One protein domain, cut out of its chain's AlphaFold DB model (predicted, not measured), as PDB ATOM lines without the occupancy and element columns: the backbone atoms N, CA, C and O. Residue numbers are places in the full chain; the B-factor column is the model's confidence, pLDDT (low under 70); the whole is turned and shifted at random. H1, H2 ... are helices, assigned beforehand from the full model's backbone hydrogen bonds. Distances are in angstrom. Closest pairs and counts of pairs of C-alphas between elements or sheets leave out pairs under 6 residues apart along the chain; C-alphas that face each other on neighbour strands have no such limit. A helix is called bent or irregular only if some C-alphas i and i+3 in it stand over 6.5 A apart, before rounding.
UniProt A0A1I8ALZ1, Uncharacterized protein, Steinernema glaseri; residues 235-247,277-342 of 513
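Overview. This is residues 235 to 247 and 277 to 342 of the 513 residues of an uncharacterized protein of Steinernema glaseri (UniProt A0A1I8ALZ1). H2 and H4 lie side by side, running opposite ways, with H3 across the end where H2 finishes and H4 begins; H1 packs on H3 and on residues 288 to 295 of H2. The printed 79 residues, all helix in class, hold H1, H2, H3, H4 in that order and no named strand. The whole is compact, radius of gyration of the C-alphas 12.6 A, spans 36 by 28 by 19 A.

Along the chain. Find C-alpha 235 at (-18.472, -2.205, 21.950); H1 runs to residue 247. H2, residues 277 to 296, 29.4 A, kinks 39 degrees near 289 and is only just irregular: C-alphas 288 and 291 are 6.7 A apart. H3 is residues 303 to 318, 21.8 A; H4, residues 324 to 341, 25.3 A, ends at (-39.674, -15.731, 11.856).

Arrangement. Look at C-alphas 238 and 310, 6.0 A apart, the closest where H1 touches H3. C-alphas 286 and 338, 4.6 A apart, are the closest where H2 touches H4, a steep tilt of 43 degrees. H4 touches H3 with residues 324 to 328 alone, about perpendicular at 77 degrees; C-alphas 307 and 324 are closest, 4.8 A. H1 and H4 are apart. Every O i to N i+4 pair is within hydrogen-bond range in H1, H3 and H4; in H2, 13 of 16.

Size, cuts and confidence. Residues 248 to 276 are not printed; C-alphas 247 and 277 are 23.9 A apart across this cut. No link printed whole is long. pLDDT is under 70 at residues 247, 277 to 285, 287 to 288 and 338 to 342.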
ATOM      1  N   GLU A 235     -17.958  -2.854  20.746       92.38
ATOM      2  CA  GLU A 235     -18.472  -2.205  21.950       92.38
ATOM      3  C   GLU A 235     -19.578  -1.212  21.614       92.38
ATOM      4  O   GLU A 235     -20.675  -1.304  22.172       92.38
ATOM      5  N   GLN A 236     -19.334  -0.328  20.643       92.31
ATOM      6  CA  GLN A 236     -20.324   0.647  20.198       92.31
ATOM      7  C   GLN A 236     -21.584  -0.029  19.637       92.31
ATOM      8  O   GLN A 236     -22.700   0.359  19.985       92.31
ATOM      9  N   CYS A 237     -21.424  -1.105  18.857       91.19
ATOM     10  CA  CYS A 237     -22.552  -1.891  18.357       91.19
ATOM     11  C   CYS A 237     -23.420  -2.439  19.506       91.19
ATOM     12  O   CYS A 237     -24.643  -2.260  19.516       91.19
ATOM     13  N   PHE A 238     -22.803  -3.066  20.515       94.56
ATOM     14  CA  PHE A 238     -23.543  -3.597  21.663       94.56
ATOM     15  C   PHE A 238     -24.154  -2.496  22.534       94.56
ATOM     16  O   PHE A 238     -25.264  -2.680  23.040       94.56
ATOM     17  N   LEU A 239     -23.490  -1.347  22.684       93.56
ATOM     18  CA  LEU A 239     -24.029  -0.191  23.403       93.56
ATOM     19  C   LEU A 239     -25.350   0.275  22.783       93.56
ATOM     20  O   LEU A 239     -26.341   0.451  23.499       93.56
ATOM     21  N   ASP A 240     -25.386   0.437  21.463       89.56
ATOM     22  CA  ASP A 240     -26.572   0.914  20.748       89.56
ATOM     23  C   ASP A 240     -27.709  -0.114  20.793       89.56
ATOM     24  O   ASP A 240     -28.870   0.221  21.075       89.56
ATOM     25  N   VAL A 241     -27.369  -1.392  20.628       89.94
ATOM     26  CA  VAL A 241     -28.320  -2.499  20.739       89.94
ATOM     27  C   VAL A 241     -28.917  -2.578  22.146       89.94
ATOM     28  O   VAL A 241     -30.142  -2.600  22.290       89.94
ATOM     29  N   PHE A 242     -28.108  -2.549  23.205       92.50
ATOM     30  CA  PHE A 242     -28.627  -2.625  24.573       92.50
ATOM     31  C   PHE A 242     -29.439  -1.390  24.966       92.50
ATOM     32  O   PHE A 242     -30.469  -1.540  25.632       92.50
ATOM     33  N   LYS A 243     -29.052  -0.190  24.514       88.56
ATOM     34  CA  LYS A 243     -29.842   1.035  24.720       88.56
ATOM     35  C   LYS A 243     -31.193   0.966  24.006       88.56
ATOM     36  O   LYS A 243     -32.203   1.387  24.576       88.56
ATOM     37  N   SER A 244     -31.243   0.437  22.782       83.69
ATOM     38  CA  SER A 244     -32.504   0.293  22.040       83.69
ATOM     39  C   SER A 244     -33.442  -0.742  22.681       83.69
ATOM     40  O   SER A 244     -34.645  -0.495  22.794       83.69
ATOM     41  N   MET A 245     -32.899  -1.848  23.203       76.94
ATOM     42  CA  MET A 245     -33.677  -2.861  23.926       76.94
ATOM     43  C   MET A 245     -34.203  -2.345  25.276       76.94
ATOM     44  O   MET A 245     -35.357  -2.608  25.621       76.94
ATOM     45  N   GLY A 246     -33.411  -1.545  25.999       70.69
ATOM     46  CA  GLY A 246     -33.815  -0.925  27.266       70.69
ATOM     47  C   GLY A 246     -34.987   0.056  27.123       70.69
ATOM     48  O   GLY A 246     -35.917   0.037  27.930       70.69
ATOM     49  N   LYS A 247     -35.011   0.860  26.052       62.59
ATOM     50  CA  LYS A 247     -36.079   1.851  25.796       62.59
ATOM     51  C   LYS A 247     -37.461   1.222  25.566       62.59
ATOM     52  O   LYS A 247     -38.477   1.855  25.850       62.59
ATOM     53  N   ARG A 277     -51.229 -14.539  14.070       43.97
ATOM     54  CA  ARG A 277     -50.736 -13.848  15.278       43.97
ATOM     55  C   ARG A 277     -49.368 -14.352  15.744       43.97
ATOM     56  O   ARG A 277     -48.592 -13.543  16.255       43.97
ATOM     57  N   SER A 278     -49.059 -15.641  15.575       49.59
ATOM     58  CA  SER A 278     -47.723 -16.173  15.888       49.59
ATOM     59  C   SER A 278     -46.663 -15.650  14.922       49.59
ATOM     60  O   SER A 278     -45.576 -15.287  15.368       49.59
ATOM     61  N   ASP A 279     -47.007 -15.515  13.640       52.94
ATOM     62  CA  ASP A 279     -46.084 -15.036  12.607       52.94
ATOM     63  C   ASP A 279     -45.709 -13.555  12.807       52.94
ATOM     64  O   ASP A 279     -44.534 -13.195  12.769       52.94
ATOM     65  N   VAL A 280     -46.677 -12.688  13.136       53.50
ATOM     66  CA  VAL A 280     -46.409 -11.260  13.413       53.50
ATOM     67  C   VAL A 280     -45.528 -11.080  14.657       53.50
ATOM     68  O   VAL A 280     -44.622 -10.243  14.671       53.50
ATOM     69  N   LYS A 281     -45.746 -11.890  15.701       55.50
ATOM     70  CA  LYS A 281     -44.941 -11.839  16.931       55.50
ATOM     71  C   LYS A 281     -43.523 -12.378  16.701       55.50
ATOM     72  O   LYS A 281     -42.576 -11.790  17.217       55.50
ATOM     73  N   GLY A 282     -43.369 -13.440  15.905       58.22
ATOM     74  CA  GLY A 282     -42.065 -13.982  15.505       58.22
ATOM     75  C   GLY A 282     -41.244 -12.996  14.673       58.22
ATOM     76  O   GLY A 282     -40.056 -12.810  14.936       58.22
ATOM     77  N   ASN A 283     -41.890 -12.282  13.747       58.59
ATOM     78  CA  ASN A 283     -41.234 -11.278  12.904       58.59
ATOM     79  C   ASN A 283     -40.728 -10.079  13.713       58.59
ATOM     80  O   ASN A 283     -39.576  -9.677  13.561       58.59
ATOM     81  N   HIS A 284     -41.543  -9.559  14.636       63.81
ATOM     82  CA  HIS A 284     -41.123  -8.471  15.523       63.81
ATOM     83  C   HIS A 284     -39.975  -8.896  16.455       63.81
ATOM     84  O   HIS A 284     -39.056  -8.119  16.729       63.81
ATOM     85  N   LEU A 285     -40.009 -10.134  16.963       67.12
ATOM     86  CA  LEU A 285     -38.929 -10.664  17.795       67.12
ATOM     87  C   LEU A 285     -37.636 -10.827  16.991       67.12
ATOM     88  O   LEU A 285     -36.574 -10.489  17.504       67.12
ATOM     89  N   CYS A 286     -37.702 -11.278  15.736       72.06
ATOM     90  CA  CYS A 286     -36.513 -11.326  14.892       72.06
ATOM     91  C   CYS A 286     -35.946  -9.928  14.623       72.06
ATOM     92  O   CYS A 286     -34.754  -9.720  14.822       72.06
ATOM     93  N   TYR A 287     -36.791  -8.959  14.254       66.38
ATOM     94  CA  TYR A 287     -36.367  -7.575  14.016       66.38
ATOM     95  C   TYR A 287     -35.602  -6.996  15.214       66.38
ATOM     96  O   TYR A 287     -34.506  -6.464  15.064       66.38
ATOM     97  N   THR A 288     -36.128  -7.203  16.425       69.50
ATOM     98  CA  THR A 288     -35.498  -6.711  17.663       69.50
ATOM     99  C   THR A 288     -34.149  -7.390  17.935       69.50
ATOM    100  O   THR A 288     -33.219  -6.757  18.422       69.50
ATOM    101  N   ASN A 289     -34.019  -8.677  17.599       80.12
ATOM    102  CA  ASN A 289     -32.793  -9.448  17.810       80.12
ATOM    103  C   ASN A 289     -31.769  -9.301  16.671       80.12
ATOM    104  O   ASN A 289     -30.637  -9.766  16.793       80.12
ATOM    105  N   ARG A 290     -32.138  -8.670  15.555       75.88
ATOM    106  CA  ARG A 290     -31.291  -8.589  14.362       75.88
ATOM    107  C   ARG A 290     -30.077  -7.689  14.568       75.88
ATOM    108  O   ARG A 290     -28.971  -8.094  14.223       75.88
ATOM    109  N   GLY A 291     -30.266  -6.535  15.208       79.75
ATOM    110  CA  GLY A 291     -29.154  -5.669  15.615       79.75
ATOM    111  C   GLY A 291     -28.190  -6.389  16.561       79.75
ATOM    112  O   GLY A 291     -26.981  -6.319  16.384       79.75
ATOM    113  N   TYR A 292     -28.727  -7.182  17.495       85.44
ATOM    114  CA  TYR A 292     -27.922  -8.003  18.401       85.44
ATOM    115  C   TYR A 292     -27.083  -9.051  17.663       85.44
ATOM    116  O   TYR A 292     -25.904  -9.207  17.965       85.44
ATOM    117  N   LEU A 293     -27.655  -9.744  16.673       85.56
ATOM    118  CA  LEU A 293     -26.918 -10.716  15.860       85.56
ATOM    119  C   LEU A 293     -25.809 -10.066  15.026       85.56
ATOM    120  O   LEU A 293     -24.726 -10.636  14.937       85.56
ATOM    121  N   ALA A 294     -26.049  -8.874  14.474       81.56
ATOM    122  CA  ALA A 294     -25.067  -8.166  13.655       81.56
ATOM    123  C   ALA A 294     -23.772  -7.853  14.423       81.56
ATOM    124  O   ALA A 294     -22.687  -7.996  13.867       81.56
ATOM    125  N   CYS A 295     -23.860  -7.523  15.717       85.81
ATOM    126  CA  CYS A 295     -22.672  -7.259  16.535       85.81
ATOM    127  C   CYS A 295     -21.775  -8.495  16.724       85.81
ATOM    128  O   CYS A 295     -20.574  -8.355  16.944       85.81
ATOM    129  N   PHE A 296     -22.327  -9.710  16.617       85.56
ATOM    130  CA  PHE A 296     -21.543 -10.950  16.661       85.56
ATOM    131  C   PHE A 296     -20.843 -11.283  15.349       85.56
ATOM    132  O   PHE A 296     -19.894 -12.062  15.366       85.56
ATOM    133  N   ASP A 297     -21.313 -10.729  14.235       81.94
ATOM    134  CA  ASP A 297     -20.817 -11.038  12.896       81.94
ATOM    135  C   ASP A 297     -19.840  -9.944  12.395       81.94
ATOM    136  O   ASP A 297     -19.607  -9.789  11.197       81.94
ATOM    137  N   MET A 298     -19.252  -9.184  13.326       79.56
ATOM    138  CA  MET A 298     -18.252  -8.154  13.045       79.56
ATOM    139  C   MET A 298     -16.961  -8.755  12.465       79.56
ATOM    140  O   MET A 298     -16.457  -9.759  12.982       79.56
ATOM    141  N   PRO A 299     -16.393  -8.152  11.403       73.12
ATOM    142  CA  PRO A 299     -15.232  -8.703  10.716       73.12
ATOM    143  C   PRO A 299     -14.016  -8.778  11.648       73.12
ATOM    144  O   PRO A 299     -13.700  -7.829  12.361       73.12
ATOM    145  N   GLY A 300     -13.336  -9.926  11.639       74.62
ATOM    146  CA  GLY A 300     -12.165 -10.187  12.482       74.62
ATOM    147  C   GLY A 300     -12.485 -10.633  13.914       74.62
ATOM    148  O   GLY A 300     -11.570 -11.013  14.641       74.62
ATOM    149  N   CYS A 301     -13.758 -10.647  14.324       81.12
ATOM    150  CA  CYS A 301     -14.164 -10.942  15.697       81.12
ATOM    151  C   CYS A 301     -14.707 -12.365  15.865       81.12
ATOM    152  O   CYS A 301     -15.647 -12.788  15.199       81.12
ATOM    153  N   ASN A 302     -14.137 -13.118  16.810       87.31
ATOM    154  CA  ASN A 302     -14.692 -14.405  17.232       87.31
ATOM    155  C   ASN A 302     -15.959 -14.174  18.075       87.31
ATOM    156  O   ASN A 302     -15.973 -13.307  18.948       87.31
ATOM    157  N   TYR A 303     -16.990 -15.002  17.890       86.88
ATOM    158  CA  TYR A 303     -18.224 -14.972  18.680       86.88
ATOM    159  C   TYR A 303     -17.996 -14.988  20.193       86.88
ATOM    160  O   TYR A 303     -18.725 -14.322  20.924       86.88
ATOM    161  N   TYR A 304     -17.000 -15.738  20.677       89.12
ATOM    162  CA  TYR A 304     -16.687 -15.773  22.107       89.12
ATOM    163  C   TYR A 304     -16.130 -14.430  22.601       89.12
ATOM    164  O   TYR A 304     -16.512 -13.960  23.668       89.12
ATOM    165  N   TYR A 305     -15.289 -13.782  21.795       91.31
ATOM    166  CA  TYR A 305     -14.741 -12.463  22.102       91.31
ATOM    167  C   TYR A 305     -15.824 -11.376  22.037       91.31
ATOM    168  O   TYR A 305     -15.970 -10.591  22.969       91.31
ATOM    169  N   ALA A 306     -16.689 -11.410  21.019       90.81
ATOM    170  CA  ALA A 306     -17.867 -10.545  20.953       90.81
ATOM    171  C   ALA A 306     -18.803 -10.744  22.165       90.81
ATOM    172  O   ALA A 306     -19.359  -9.779  22.680       90.81
ATOM    173  N   ALA A 307     -18.935 -11.973  22.682       93.00
ATOM    174  CA  ALA A 307     -19.703 -12.243  23.899       93.00
ATOM    175  C   ALA A 307     -19.051 -11.675  25.172       93.00
ATOM    176  O   ALA A 307     -19.769 -11.264  26.085       93.00
ATOM    177  N   GLN A 308     -17.716 -11.650  25.249       93.31
ATOM    178  CA  GLN A 308     -16.997 -10.980  26.338       93.31
ATOM    179  C   GLN A 308     -17.228  -9.470  26.293       93.31
ATOM    180  O   GLN A 308     -17.573  -8.874  27.310       93.31
ATOM    181  N   ILE A 309     -17.137  -8.874  25.104       93.62
ATOM    182  CA  ILE A 309     -17.444  -7.458  24.902       93.62
ATOM    183  C   ILE A 309     -18.894  -7.161  25.301       93.62
ATOM    184  O   ILE A 309     -19.143  -6.260  26.099       93.62
ATOM    185  N   ALA A 310     -19.855  -7.964  24.839       94.00
ATOM    186  CA  ALA A 310     -21.259  -7.824  25.214       94.00
ATOM    187  C   ALA A 310     -21.472  -7.884  26.739       94.00
ATOM    188  O   ALA A 310     -22.243  -7.098  27.286       94.00
ATOM    189  N   SER A 311     -20.762  -8.784  27.427       94.75
ATOM    190  CA  SER A 311     -20.780  -8.913  28.889       94.75
ATOM    191  C   SER A 311     -20.253  -7.665  29.601       94.75
ATOM    192  O   SER A 311     -20.901  -7.176  30.534       94.75
ATOM    193  N   ASN A 312     -19.139  -7.105  29.125       94.56
ATOM    194  CA  ASN A 312     -18.554  -5.879  29.668       94.56
ATOM    195  C   ASN A 312     -19.480  -4.677  29.457       94.56
ATOM    196  O   ASN A 312     -19.802  -3.966  30.410       94.56
ATOM    197  N   VAL A 313     -19.984  -4.499  28.232       94.69
ATOM    198  CA  VAL A 313     -20.902  -3.406  27.883       94.69
ATOM    199  C   VAL A 313     -22.197  -3.490  28.696       94.69
ATOM    200  O   VAL A 313     -22.661  -2.490  29.245       94.69
ATOM    201  N   TYR A 314     -22.783  -4.683  28.816       94.44
ATOM    202  CA  TYR A 314     -23.995  -4.888  29.607       94.44
ATOM    203  C   TYR A 314     -23.752  -4.611  31.099       94.44
ATOM    204  O   TYR A 314     -24.583  -3.976  31.753       94.44
ATOM    205  N   GLY A 315     -22.597  -5.040  31.621       92.62
ATOM    206  CA  GLY A 315     -22.147  -4.728  32.977       92.62
ATOM    207  C   GLY A 315     -22.048  -3.224  33.227       92.62
ATOM    208  O   GLY A 315     -22.569  -2.751  34.237       92.62
ATOM    209  N   GLY A 316     -21.467  -2.479  32.284       92.44
ATOM    210  CA  GLY A 316     -21.347  -1.021  32.353       92.44
ATOM    211  C   GLY A 316     -22.688  -0.284  32.287       92.44
ATOM    212  O   GLY A 316     -22.887   0.688  33.009       92.44
ATOM    213  N   LEU A 317     -23.638  -0.756  31.473       91.94
ATOM    214  CA  LEU A 317     -24.949  -0.107  31.324       91.94
ATOM    215  C   LEU A 317     -25.911  -0.377  32.487       91.94
ATOM    216  O   LEU A 317     -26.680   0.506  32.864       91.94
ATOM    217  N   TYR A 318     -25.918  -1.601  33.018       91.12
ATOM    218  CA  TYR A 318     -26.954  -2.054  33.954       91.12
ATOM    219  C   TYR A 318     -26.431  -2.378  35.355       91.12
ATOM    220  O   TYR A 318     -27.201  -2.874  36.180       91.12
ATOM    221  N   ALA A 319     -25.138  -2.150  35.622       89.88
ATOM    222  CA  ALA A 319     -24.461  -2.538  36.865       89.88
ATOM    223  C   ALA A 319     -24.689  -4.020  37.239       89.88
ATOM    224  O   ALA A 319     -24.704  -4.401  38.409       89.88
ATOM    225  N   ARG A 320     -24.914  -4.872  36.229       90.06
ATOM    226  CA  ARG A 320     -25.162  -6.311  36.375       90.06
ATOM    227  C   ARG A 320     -24.246  -7.063  35.433       90.06
ATOM    228  O   ARG A 320     -24.415  -6.989  34.223       90.06
ATOM    229  N   HIS A 321     -23.307  -7.815  35.985       90.56
ATOM    230  CA  HIS A 321     -22.416  -8.634  35.178       90.56
ATOM    231  C   HIS A 321     -23.103  -9.957  34.819       90.56
ATOM    232  O   HIS A 321     -23.456 -10.745  35.697       90.56
ATOM    233  N   LEU A 322     -23.326 -10.183  33.525       92.50
ATOM    234  CA  LEU A 322     -23.816 -11.453  32.997       92.50
ATOM    235  C   LEU A 322     -22.656 -12.203  32.337       92.50
ATOM    236  O   LEU A 322     -21.851 -11.575  31.655       92.50
ATOM    237  N   PRO A 323     -22.556 -13.530  32.492       93.31
ATOM    238  CA  PRO A 323     -21.448 -14.279  31.920       93.31
ATOM    239  C   PRO A 323     -21.551 -14.335  30.378       93.31
ATOM    240  O   PRO A 323     -22.669 -14.416  29.854       93.31
ATOM    241  N   PRO A 324     -20.427 -14.359  29.628       91.75
ATOM    242  CA  PRO A 324     -20.417 -14.425  28.156       91.75
ATOM    243  C   PRO A 324     -21.290 -15.550  27.572       91.75
ATOM    244  O   PRO A 324     -21.904 -15.406  26.515       91.75
ATOM    245  N   GLN A 325     -21.412 -16.666  28.292       92.00
ATOM    246  CA  GLN A 325     -22.239 -17.814  27.921       92.00
ATOM    247  C   GLN A 325     -23.724 -17.450  27.786       92.00
ATOM    248  O   GLN A 325     -24.394 -17.990  26.907       92.00
ATOM    249  N   MET A 326     -24.241 -16.512  28.592       91.25
ATOM    250  CA  MET A 326     -25.619 -16.034  28.436       91.25
ATOM    251  C   MET A 326     -25.809 -15.281  27.119       91.25
ATOM    252  O   MET A 326     -26.825 -15.467  26.455       91.25
ATOM    253  N   PHE A 327     -24.828 -14.481  26.701       92.75
ATOM    254  CA  PHE A 327     -24.894 -13.746  25.437       92.75
ATOM    255  C   PHE A 327     -24.798 -14.685  24.232       92.75
ATOM    256  O   PHE A 327     -25.533 -14.523  23.255       92.75
ATOM    257  N   LEU A 328     -23.973 -15.728  24.323       89.38
ATOM    258  CA  LEU A 328     -23.925 -16.793  23.316       89.38
ATOM    259  C   LEU A 328     -25.234 -17.589  23.255       89.38
ATOM    260  O   LEU A 328     -25.728 -17.871  22.162       89.38
ATOM    261  N   ALA A 329     -25.835 -17.906  24.403       87.31
ATOM    262  CA  ALA A 329     -27.140 -18.559  24.456       87.31
ATOM    263  C   ALA A 329     -28.234 -17.665  23.851       87.31
ATOM    264  O   ALA A 329     -29.035 -18.128  23.037       87.31
ATOM    265  N   HIS A 330     -28.222 -16.366  24.167       86.56
ATOM    266  CA  HIS A 330     -29.140 -15.397  23.579       86.56
ATOM    267  C   HIS A 330     -28.929 -15.252  22.068       86.56
ATOM    268  O   HIS A 330     -29.903 -15.170  21.326       86.56
ATOM    269  N   ARG A 331     -27.683 -15.334  21.580       86.81
ATOM    270  CA  ARG A 331     -27.379 -15.397  20.142       86.81
ATOM    271  C   ARG A 331     -28.001 -16.638  19.504       86.81
ATOM    272  O   ARG A 331     -28.631 -16.528  18.456       86.81
ATOM    273  N   GLY A 332     -27.859 -17.806  20.132       78.44
ATOM    274  CA  GLY A 332     -28.497 -19.044  19.674       78.44
ATOM    275  C   GLY A 332     -30.020 -18.912  19.585       78.44
ATOM    276  O   GLY A 332     -30.611 -19.235  18.555       78.44
ATOM    277  N   TYR A 333     -30.637 -18.341  20.621       82.00
ATOM    278  CA  TYR A 333     -32.069 -18.041  20.645       82.00
ATOM    279  C   TYR A 333     -32.477 -17.060  19.540       82.00
ATOM    280  O   TYR A 333     -33.427 -17.316  18.808       82.00
ATOM    281  N   ALA A 334     -31.739 -15.965  19.365       78.69
ATOM    282  CA  ALA A 334     -31.983 -14.971  18.330       78.69
ATOM    283  C   ALA A 334     -31.896 -15.577  16.920       78.69
ATOM    284  O   ALA A 334     -32.771 -15.325  16.090       78.69
ATOM    285  N   ILE A 335     -30.904 -16.438  16.658       74.12
ATOM    286  CA  ILE A 335     -30.799 -17.196  15.402       74.12
ATOM    287  C   ILE A 335     -32.032 -18.078  15.213       74.12
ATOM    288  O   ILE A 335     -32.623 -18.076  14.134       74.12
ATOM    289  N   GLN A 336     -32.439 -18.811  16.249       72.50
ATOM    290  CA  GLN A 336     -33.596 -19.696  16.184       72.50
ATOM    291  C   GLN A 336     -34.879 -18.907  15.895       72.50
ATOM    292  O   GLN A 336     -35.595 -19.230  14.950       72.50
ATOM    293  N   VAL A 337     -35.132 -17.826  16.631       72.00
ATOM    294  CA  VAL A 337     -36.302 -16.960  16.443       72.00
ATOM    295  C   VAL A 337     -36.300 -16.307  15.066       72.00
ATOM    296  O   VAL A 337     -37.345 -16.261  14.428       72.00
ATOM    297  N   CYS A 338     -35.150 -15.859  14.562       67.69
ATOM    298  CA  CYS A 338     -35.061 -15.310  13.212       67.69
ATOM    299  C   CYS A 338     -35.235 -16.361  12.116       67.69
ATOM    300  O   CYS A 338     -35.895 -16.095  11.114       67.69
ATOM    301  N   SER A 339     -34.714 -17.573  12.314       63.34
ATOM    302  CA  SER A 339     -34.930 -18.682  11.379       63.34
ATOM    303  C   SER A 339     -36.399 -19.122  11.336       63.34
ATOM    304  O   SER A 339     -36.913 -19.452  10.270       63.34
ATOM    305  N   GLN A 340     -37.092 -19.056  12.478       59.44
ATOM    306  CA  GLN A 340     -38.516 -19.357  12.600       59.44
ATOM    307  C   GLN A 340     -39.401 -18.199  12.111       59.44
ATOM    308  O   GLN A 340     -40.437 -18.453  11.508       59.44
ATOM    309  N   GLY A 341     -38.989 -16.943  12.324       56.16
ATOM    310  CA  GLY A 341     -39.674 -15.731  11.856       56.16
ATOM    311  C   GLY A 341     -39.581 -15.544  10.340       56.16
ATOM    312  O   GLY A 341     -40.568 -15.211   9.692       56.16
ATOM    313  N   CYS A 342     -38.470 -15.944   9.715       57.34
ATOM    314  CA  CYS A 342     -38.393 -16.162   8.261       57.34
ATOM    315  C   CYS A 342     -39.130 -17.449   7.823       57.34
ATOM    316  O   CYS A 342     -38.663 -18.208   6.966       57.34
TER     317      CYS A 342